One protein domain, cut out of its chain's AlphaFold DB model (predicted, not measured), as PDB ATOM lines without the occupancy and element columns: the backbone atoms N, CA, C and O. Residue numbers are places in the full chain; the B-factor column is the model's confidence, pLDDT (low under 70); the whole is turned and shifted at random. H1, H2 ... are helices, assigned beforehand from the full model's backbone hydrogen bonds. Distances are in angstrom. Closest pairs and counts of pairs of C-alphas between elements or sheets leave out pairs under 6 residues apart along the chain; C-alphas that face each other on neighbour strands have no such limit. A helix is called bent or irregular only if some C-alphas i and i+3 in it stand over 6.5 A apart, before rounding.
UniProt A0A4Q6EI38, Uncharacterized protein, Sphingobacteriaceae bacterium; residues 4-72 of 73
ATOM      1  N   ALA A   4      -5.569 -20.095  43.108       95.62
ATOM      2  CA  ALA A   4      -4.529 -19.082  43.293       95.62
ATOM      3  C   ALA A   4      -3.295 -19.641  44.026       95.62
ATOM      4  O   ALA A   4      -2.181 -19.503  43.534       95.62
ATOM      5  N   ALA A   5      -3.501 -20.359  45.136       96.50
ATOM      6  CA  ALA A   5      -2.407 -20.978  45.887       96.50
ATOM      7  C   ALA A   5      -1.717 -22.121  45.113       96.50
ATOM      8  O   ALA A   5      -0.533 -22.376  45.313       96.50
ATOM      9  N   ILE A   6      -2.439 -22.826  44.232       96.12
ATOM     10  CA  ILE A   6      -1.837 -23.811  43.313       96.12
ATOM     11  C   ILE A   6      -0.933 -23.102  42.297       96.12
ATOM     12  O   ILE A   6       0.194 -23.537  42.080       96.12
ATOM     13  N   ARG A   7      -1.412 -22.004  41.697       94.94
ATOM     14  CA  ARG A   7      -0.674 -21.234  40.686       94.94
ATOM     15  C   ARG A   7       0.625 -20.660  41.246       94.94
ATOM     16  O   ARG A   7       1.665 -20.808  40.619       94.94
ATOM     17  N   GLU A   8       0.571 -20.063  42.433       96.19
ATOM     18  CA  GLU A   8       1.747 -19.523  43.124       96.19
ATOM     19  C   GLU A   8       2.820 -20.600  43.342       96.19
ATOM     20  O   GLU A   8       3.965 -20.428  42.932       96.19
ATOM     21  N   LYS A   9       2.426 -21.772  43.856       95.25
ATOM     22  CA  LYS A   9       3.350 -22.896  44.067       95.25
ATOM     23  C   LYS A   9       3.961 -23.445  42.779       95.25
ATOM     24  O   LYS A   9       5.117 -23.858  42.785       95.25
ATOM     25  N   LEU A  10       3.201 -23.476  41.683       94.62
ATOM     26  CA  LEU A  10       3.725 -23.896  40.381       94.62
ATOM     27  C   LEU A  10       4.770 -22.902  39.856       94.62
ATOM     28  O   LEU A  10       5.812 -23.336  39.375       94.62
ATOM     29  N   HIS A  11       4.536 -21.592  40.003       94.62
ATOM     30  CA  HIS A  11       5.524 -20.573  39.637       94.62
ATOM     31  C   HIS A  11       6.812 -20.701  40.456       94.62
ATOM     32  O   HIS A  11       7.899 -20.706  39.883       94.62
ATOM     33  N   GLU A  12       6.702 -20.847  41.778       96.56
ATOM     34  CA  GLU A  12       7.865 -21.046  42.651       96.56
ATOM     35  C   GLU A  12       8.664 -22.292  42.261       96.56
ATOM     36  O   GLU A  12       9.889 -22.245  42.185       96.56
ATOM     37  N   TYR A  13       7.969 -23.395  41.976       96.25
ATOM     38  CA  TYR A  13       8.600 -24.645  41.579       96.25
ATOM     39  C   TYR A  13       9.345 -24.530  40.244       96.25
ATOM     40  O   TYR A  13      10.494 -24.956  40.164       96.25
ATOM     41  N   ILE A  14       8.730 -23.929  39.217       95.75
ATOM     42  CA  ILE A  14       9.359 -23.748  37.897       95.75
ATOM     43  C   ILE A  14      10.669 -22.958  38.014       95.75
ATOM     44  O   ILE A  14      11.638 -23.295  37.341       95.75
ATOM     45  N   ASN A  15      10.738 -21.970  38.912       94.50
ATOM     46  CA  ASN A  15      11.934 -21.144  39.100       94.50
ATOM     47  C   ASN A  15      13.149 -21.900  39.666       94.50
ATOM     48  O   ASN A  15      14.273 -21.422  39.530       94.50
ATOM     49  N   ILE A  16      12.938 -23.035  40.339       96.69
ATOM     50  CA  ILE A  16      14.007 -23.810  40.996       96.69
ATOM     51  C   ILE A  16      14.157 -25.231  40.439       96.69
ATOM     52  O   ILE A  16      15.046 -25.969  40.871       96.69
ATOM     53  N   ALA A  17      13.257 -25.650  39.550       96.94
ATOM     54  CA  ALA A  17      13.282 -26.971  38.948       96.94
ATOM     55  C   ALA A  17      14.494 -27.113  38.018       96.94
ATOM     56  O   ALA A  17      14.920 -26.160  37.376       96.94
ATOM     57  N   ASP A  18      15.046 -28.324  37.942       97.62
ATOM     58  CA  ASP A  18      16.077 -28.630  36.954       97.62
ATOM     59  C   ASP A  18      15.505 -28.641  35.530       97.62
ATOM     60  O   ASP A  18      14.318 -28.909  35.323       97.62
ATOM     61  N   ASP A  19      16.379 -28.398  34.553       97.31
ATOM     62  CA  ASP A  19      16.011 -28.236  33.144       97.31
ATOM     63  C   ASP A  19      15.159 -29.394  32.613       97.31
ATOM     64  O   ASP A  19      14.189 -29.167  31.897       97.31
ATOM     65  N   LYS A  20      15.448 -30.639  33.021       97.38
ATOM     66  CA  LYS A  20      14.695 -31.820  32.563       97.38
ATOM     67  C   LYS A  20      13.243 -31.788  33.027       97.38
ATOM     68  O   LYS A  20      12.350 -32.233  32.310       97.38
ATOM     69  N   LYS A  21      12.995 -31.307  34.245       96.69
ATOM     70  CA  LYS A  21      11.636 -31.176  34.783       96.69
ATOM     71  C   LYS A  21      10.903 -29.996  34.160       96.69
ATOM     72  O   LYS A  21       9.702 -30.112  33.932       96.69
ATOM     73  N   VAL A  22      11.604 -28.897  33.879       96.19
ATOM     74  CA  VAL A  22      11.031 -27.754  33.153       96.19
ATOM     75  C   VAL A  22      10.620 -28.177  31.743       96.19
ATOM     76  O   VAL A  22       9.485 -27.928  31.353       96.19
ATOM     77  N   GLU A  23      11.491 -28.887  31.025       96.50
ATOM     78  CA  GLU A  23      11.220 -29.416  29.684       96.50
ATOM     79  C   GLU A  23      10.021 -30.370  29.690       96.50
ATOM     80  O   GLU A  23       9.089 -30.191  28.913       96.50
ATOM     81  N   ALA A  24       9.977 -31.318  30.631       95.81
ATOM     82  CA  ALA A  24       8.847 -32.235  30.752       95.81
ATOM     83  C   ALA A  24       7.517 -31.509  31.023       95.81
ATOM     84  O   ALA A  24       6.495 -31.875  30.447       95.81
ATOM     85  N   ILE A  25       7.519 -30.478  31.880       93.88
ATOM     86  CA  ILE A  25       6.328 -29.653  32.123       93.88
ATOM     87  C   ILE A  25       5.940 -28.899  30.858       93.88
ATOM     88  O   ILE A  25       4.764 -28.909  30.511       93.88
ATOM     89  N   TYR A  26       6.901 -28.279  30.168       93.62
ATOM     90  CA  TYR A  26       6.650 -27.557  28.925       93.62
ATOM     91  C   TYR A  26       6.000 -28.466  27.884       93.62
ATOM     92  O   TYR A  26       4.917 -28.140  27.425       93.62
ATOM     93  N   THR A  27       6.553 -29.653  27.615       95.50
ATOM     94  CA  THR A  27       5.966 -30.624  26.674       95.50
ATOM     95  C   THR A  27       4.522 -31.002  27.023       95.50
ATOM     96  O   THR A  27       3.727 -31.273  26.131       95.50
ATOM     97  N   MET A  28       4.147 -31.022  28.307       92.69
ATOM     98  CA  MET A  28       2.771 -31.335  28.714       92.69
ATOM     99  C   MET A  28       1.762 -30.223  28.400       92.69
ATOM    100  O   MET A  28       0.571 -30.514  28.337       92.69
ATOM    101  N   VAL A  29       2.210 -28.972  28.265       90.81
ATOM    102  CA  VAL A  29       1.336 -27.795  28.094       90.81
ATOM    103  C   VAL A  29       1.690 -26.951  26.865       90.81
ATOM    104  O   VAL A  29       1.109 -25.889  26.668       90.81
ATOM    105  N   GLU A  30       2.652 -27.393  26.053       88.56
ATOM    106  CA  GLU A  30       3.212 -26.652  24.919       88.56
ATOM    107  C   GLU A  30       2.116 -26.238  23.937       88.56
ATOM    108  O   GLU A  30       2.016 -25.058  23.608       88.56
ATOM    109  N   ASP A  31       1.227 -27.164  23.576       84.44
ATOM    110  CA  ASP A  31       0.094 -26.886  22.689       84.44
ATOM    111  C   ASP A  31      -0.834 -25.798  23.264       84.44
ATOM    112  O   ASP A  31      -1.315 -24.936  22.536       84.44
ATOM    113  N   GLU A  32      -1.067 -25.774  24.580       82.00
ATOM    114  CA  GLU A  32      -1.889 -24.742  25.234       82.00
ATOM    115  C   GLU A  32      -1.175 -23.378  25.277       82.00
ATOM    116  O   GLU A  32      -1.805 -22.329  25.117       82.00
ATOM    117  N   ILE A  33       0.149 -23.372  25.462       79.12
ATOM    118  CA  ILE A  33       0.974 -22.155  25.421       79.12
ATOM    119  C   ILE A  33       0.998 -21.567  24.004       79.12
ATOM    120  O   ILE A  33       0.873 -20.353  23.839       79.12
ATOM    121  N   ILE A  34       1.131 -22.414  22.983       73.50
ATOM    122  CA  ILE A  34       1.137 -21.994  21.580       73.50
ATOM    123  C   ILE A  34      -0.247 -21.454  21.187       73.50
ATOM    124  O   ILE A  34      -0.345 -20.336  20.684       73.50
ATOM    125  N   ASN A  35      -1.322 -22.171  21.525       63.62
ATOM    126  CA  ASN A  35      -2.694 -21.793  21.159       63.62
ATOM    127  C   ASN A  35      -3.228 -20.554  21.901       63.62
ATOM    128  O   ASN A  35      -4.176 -19.921  21.448       63.62
ATOM    129  N   THR A  36      -2.643 -20.167  23.038       60.78
ATOM    130  CA  THR A  36      -3.024 -18.921  23.736       60.78
ATOM    131  C   THR A  36      -2.421 -17.662  23.107       60.78
ATOM    132  O   THR A  36      -2.812 -16.556  23.482       60.78
ATOM    133  N   THR A  37      -1.499 -17.808  22.147       58.91
ATOM    134  CA  THR A  37      -0.746 -16.695  21.546       58.91
ATOM    135  C   THR A  37      -0.700 -16.770  20.019       58.91
ATOM    136  O   THR A  37       0.158 -16.125  19.413       58.91
ATOM    137  N   ASP A  38      -1.585 -17.533  19.365       73.19
ATOM    138  CA  ASP A  38      -1.594 -17.538  17.904       73.19
ATOM    139  C   ASP A  38      -2.286 -16.279  17.364       73.19
ATOM    140  O   ASP A  38      -3.463 -16.251  17.016       73.19
ATOM    141  N   ILE A  39      -1.523 -15.187  17.315       78.62
ATOM    142  CA  ILE A  39      -1.929 -13.927  16.686       78.62
ATOM    143  C   ILE A  39      -2.320 -14.116  15.211       78.62
ATOM    144  O   ILE A  39      -2.958 -13.234  14.641       78.62
ATOM    145  N   TRP A  40      -1.954 -15.244  14.589       81.31
ATOM    146  CA  TRP A  40      -2.369 -15.599  13.235       81.31
ATOM    147  C   TRP A  40      -3.773 -16.212  13.171       81.31
ATOM    148  O   TRP A  40      -4.263 -16.440  12.070       81.31
ATOM    149  N   GLU A  41      -4.439 -16.415  14.309       81.75
ATOM    150  CA  GLU A  41      -5.869 -16.738  14.400       81.75
ATOM    151  C   GLU A  41      -6.727 -15.524  14.818       81.75
ATOM    152  O   GLU A  41      -7.956 -15.576  14.750       81.75
ATOM    153  N   ASP A  42      -6.112 -14.402  15.218       87.38
ATOM    154  CA  ASP A  42      -6.830 -13.172  15.572       87.38
ATOM    155  C   ASP A  42      -7.309 -12.434  14.309       87.38
ATOM    156  O   ASP A  42      -6.567 -11.692  13.662       87.38
ATOM    157  N   GLU A  43      -8.593 -12.597  13.976       90.56
ATOM    158  CA  GLU A  43      -9.215 -11.940  12.822       90.56
ATOM    159  C   GLU A  43      -9.069 -10.411  12.834       90.56
ATOM    160  O   GLU A  43      -8.952  -9.798  11.772       90.56
ATOM    161  N   VAL A  44      -9.080  -9.755  13.999       92.81
ATOM    162  CA  VAL A  44      -8.935  -8.292  14.076       92.81
ATOM    163  C   VAL A  44      -7.516  -7.894  13.684       92.81
ATOM    164  O   VAL A  44      -7.330  -6.951  12.908       92.81
ATOM    165  N   PHE A  45      -6.524  -8.630  14.180       91.94
ATOM    166  CA  PHE A  45      -5.125  -8.430  13.821       91.94
ATOM    167  C   PHE A  45      -4.879  -8.687  12.329       91.94
ATOM    168  O   PHE A  45      -4.281  -7.844  11.652       91.94
ATOM    169  N   LEU A  46      -5.396  -9.797  11.795       94.81
ATOM    170  CA  LEU A  46      -5.270 -10.148  10.379       94.81
ATOM    171  C   LEU A  46      -5.926  -9.106   9.464       94.81
ATOM    172  O   LEU A  46      -5.298  -8.641   8.512       94.81
ATOM    173  N   ASN A  47      -7.143  -8.659   9.786       96.69
ATOM    174  CA  ASN A  47      -7.843  -7.638   9.003       96.69
ATOM    175  C   ASN A  47      -7.091  -6.296   8.986       96.69
ATOM    176  O   ASN A  47      -7.068  -5.601   7.967       96.69
ATOM    177  N   GLU A  48      -6.461  -5.909  10.099       96.25
ATOM    178  CA  GLU A  48      -5.632  -4.703  10.146       96.25
ATOM    179  C   GLU A  48      -4.353  -4.857   9.307       96.25
ATOM    180  O   GLU A  48      -3.952  -3.905   8.627       96.25
ATOM    181  N   LEU A  49      -3.722  -6.035   9.316       95.38
ATOM    182  CA  LEU A  49      -2.575  -6.324   8.452       95.38
ATOM    183  C   LEU A  49      -2.950  -6.241   6.969       95.38
ATOM    184  O   LEU A  49      -2.258  -5.554   6.210       95.38
ATOM    185  N   ASP A  50      -4.060  -6.860   6.568       96.81
ATOM    186  CA  ASP A  50      -4.563  -6.811   5.195       96.81
ATOM    187  C   ASP A  50      -4.853  -5.371   4.766       96.81
ATOM    188  O   ASP A  50      -4.380  -4.916   3.719       96.81
ATOM    189  N   ARG A  51      -5.541  -4.599   5.618       97.19
ATOM    190  CA  ARG A  51      -5.813  -3.180   5.367       97.19
ATOM    191  C   ARG A  51      -4.520  -2.404   5.128       97.19
ATOM    192  O   ARG A  51      -4.420  -1.688   4.132       97.19
ATOM    193  N   ARG A  52      -3.518  -2.538   6.005       95.44
ATOM    194  CA  ARG A  52      -2.224  -1.839   5.861       95.44
ATOM    195  C   ARG A  52      -1.496  -2.235   4.585       95.44
ATOM    196  O   ARG A  52      -0.892  -1.374   3.942       95.44
ATOM    197  N   MET A  53      -1.560  -3.508   4.207       95.25
ATOM    198  CA  MET A  53      -0.929  -3.966   2.978       95.25
ATOM    199  C   MET A  53      -1.599  -3.401   1.733       95.25
ATOM    200  O   MET A  53      -0.896  -2.994   0.808       95.25
ATOM    201  N   GLU A  54      -2.923  -3.297   1.715       97.00
ATOM    202  CA  GLU A  54      -3.633  -2.652   0.612       97.00
ATOM    203  C   GLU A  54      -3.360  -1.143   0.550       97.00
ATOM    204  O   GLU A  54      -3.171  -0.584  -0.533       97.00
ATOM    205  N   GLU A  55      -3.234  -0.465   1.691       96.56
ATOM    206  CA  GLU A  55      -2.824   0.945   1.724       96.56
ATOM    207  C   GLU A  55      -1.401   1.161   1.189       96.56
ATOM    208  O   GLU A  55      -1.140   2.166   0.522       96.56
ATOM    209  N   LEU A  56      -0.495   0.211   1.429       94.69
ATOM    210  CA  LEU A  56       0.854   0.244   0.875       94.69
ATOM    211  C   LEU A  56       0.854  -0.028  -0.638       94.69
ATOM    212  O   LEU A  56       1.451   0.735  -1.395       94.69
ATOM    213  N   LYS A  57       0.158  -1.079  -1.094       94.56
ATOM    214  CA  LYS A  57       0.076  -1.452  -2.521       94.56
ATOM    215  C   LYS A  57      -0.603  -0.377  -3.367       94.56
ATOM    216  O   LYS A  57      -0.161  -0.102  -4.478       94.56
ATOM    217  N   SER A  58      -1.658   0.242  -2.841       96.38
ATOM    218  CA  SER A  58      -2.367   1.340  -3.510       96.38
ATOM    219  C   SER A  58      -1.572   2.648  -3.537       96.38
ATOM    220  O   SER A  58      -1.974   3.590  -4.218       96.38
ATOM    221  N   GLY A  59      -0.461   2.736  -2.798       93.94
ATOM    222  CA  GLY A  59       0.326   3.958  -2.662       93.94
ATOM    223  C   GLY A  59      -0.327   5.019  -1.771       93.94
ATOM    224  O   GLY A  59       0.158   6.149  -1.718       93.94
ATOM    225  N   LYS A  60      -1.407   4.672  -1.053       95.19
ATOM    226  CA  LYS A  60      -2.062   5.557  -0.077       95.19
ATOM    227  C   LYS A  60      -1.124   5.897   1.083       95.19
ATOM    228  O   LYS A  60      -1.194   6.997   1.627       95.19
ATOM    229  N   VAL A  61      -0.241   4.967   1.445       93.81
ATOM    230  CA  VAL A  61       0.815   5.172   2.441       93.81
ATOM    231  C   VAL A  61       2.175   5.044   1.769       93.81
ATOM    232  O   VAL A  61       2.434   4.103   1.022       93.81
ATOM    233  N   LYS A  62       3.070   5.995   2.056       91.25
ATOM    234  CA  LYS A  62       4.453   5.954   1.580       91.25
ATOM    235  C   LYS A  62       5.296   5.103   2.540       91.25
ATOM    236  O   LYS A  62       5.366   5.457   3.720       91.25
ATOM    237  N   PRO A  63       5.956   4.029   2.072       89.31
ATOM    238  CA  PRO A  63       6.894   3.297   2.908       89.31
ATOM    239  C   PRO A  63       8.106   4.174   3.219       89.31
ATOM    240  O   PRO A  63       8.508   5.014   2.411       89.31
ATOM    241  N   VAL A  64       8.695   3.951   4.388       90.81
ATOM    242  CA  VAL A  64       9.997   4.507   4.749       90.81
ATOM    243  C   VAL A  64      11.018   3.385   4.783       90.81
ATOM    244  O   VAL A  64      10.707   2.242   5.122       90.81
ATOM    245  N   THR A  65      12.245   3.713   4.419       92.25
ATOM    246  CA  THR A  65      13.388   2.828   4.602       92.25
ATOM    247  C   THR A  65      13.725   2.694   6.085       92.25
ATOM    248  O   THR A  65      13.375   3.539   6.912       92.25
ATOM    249  N   LEU A  66      14.450   1.630   6.430       91.12
ATOM    250  CA  LEU A  66      14.917   1.416   7.798       91.12
ATOM    251  C   LEU A  66      15.813   2.566   8.290       91.12
ATOM    252  O   LEU A  66      15.738   2.947   9.454       91.12
ATOM    253  N   GLU A  67      16.629   3.140   7.407       95.12
ATOM    254  CA  GLU A  67      17.490   4.275   7.749       95.12
ATOM    255  C   GLU A  67      16.670   5.544   8.015       95.12
ATOM    256  O   GLU A  67      16.880   6.202   9.029       95.12
ATOM    257  N   GLU A  68      15.657   5.842   7.195       93.62
ATOM    258  CA  GLU A  68      14.727   6.949   7.469       93.62
ATOM    259  C   GLU A  68      13.986   6.752   8.800       93.62
ATOM    260  O   GLU A  68      13.831   7.702   9.568       93.62
ATOM    261  N   PHE A  69      13.565   5.522   9.108       92.31
ATOM    262  CA  PHE A  69      12.891   5.202  10.364       92.31
ATOM    263  C   PHE A  69      13.775   5.481  11.589       92.31
ATOM    264  O   PHE A  69      13.345   6.193  12.495       92.31
ATOM    265  N   LYS A  70      15.024   4.995  11.582       92.88
ATOM    266  CA  LYS A  70      16.005   5.179  12.672       92.88
ATOM    267  C   LYS A  70      16.406   6.633  12.917       92.88
ATOM    268  O   LYS A  70      16.950   6.951  13.962       92.88
ATOM    269  N   THR A  71      16.228   7.512  11.935       91.94
ATOM    270  CA  THR A  71      16.515   8.947  12.117       91.94
ATOM    271  C   THR A  71      15.357   9.709  12.756       91.94
ATOM    272  O   THR A  71      15.534  10.846  13.190       91.94
ATOM    273  N   LYS A  72      14.163   9.109  12.782       82.81
ATOM    274  CA  LYS A  72      12.919   9.753  13.210       82.81
ATOM    275  C   LYS A  72      12.517   9.395  14.645       82.81
ATOM    276  O   LYS A  72      11.681  10.094  15.215       82.81
TER     277      LYS A  72
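This is residues 4 to 72 of the 73 residues of an uncharacterized protein of Sphingobacteriaceae bacterium (UniProt A0A4Q6EI38). This is an open arch of four helices with no shared core: the kinked helix H2 and then H3 follow each other along the length of the arch, H1 turns off crosswise at one end, and at the other end the link after H3 turns away to the short helix H4. No helix touches another; H1 is near H2, beside the tight link that joins them. The printed part has 69 residues with four named helices, in the order H1, H2, H3, H4, and no named strand, and its class is all helix. The whole is extended, with a radius of gyration of the C-alphas of 21.0 A, and its outline is elongated, 53 by 31 by 24 A along the three main axes.

The longest helix by residues is H2, residues 19 to 35, with a kink of 61 degrees near residue 29. H2 is irregular: C-alphas 28 and 31 are 8.0 A apart, and its line is a rough one. H1, residues 4 to 16, is close to H2 but not clearly touching, with 1 pair of C-alphas within 8 A. That closest pair is Ile 14 and Val 22, whose C-alphas are 6.4 A apart. The two helices run opposite ways at a steep tilt of 50 degrees. H3, residues 43 to 57, is apart from H2 and from H1. H4, residues 66 to 72, is apart from H1, H2 and H3. Every O i to N i+4 pair is within hydrogen-bond range in H3, against 8 of 9 in H1, 11 of 13 in H2 and 2 of 3 in H4.

H2 runs from Asp 19, C-alpha at (16.011, -28.236, 33.144), to Asn 35, 23.1 A from first to last C-alpha. H1 begins at Ala 4, C-alpha at (-4.529, -19.082, 43.293), and ends at Ile 16, 19.3 A away. H3 goes from Glu 43 to Lys 57 and is 20.8 A long. H4 goes from Leu 66 to Lys 72, C-alpha at (12.919, 9.753, 13.210), and is 10.1 A long.

The two C-alphas farthest apart are those of Ala 5 and Gly 59, at 54.6 A. The C-alphas of Ala 4 and Lys 72, the first and last printed, are 45.2 A apart. Residues 26 to 51 stand free, of which 26 to 35 belong to H2 and 43 to 51 belong to H3. The printed part has no cut. The link from H1 to H2 is tight, with 2 residues; those from H2 to H3, with 7, and from H3 to H4, with 8, are short. The mean pLDDT of the printed part is 91.1, and residues 35 to 37 are under 70.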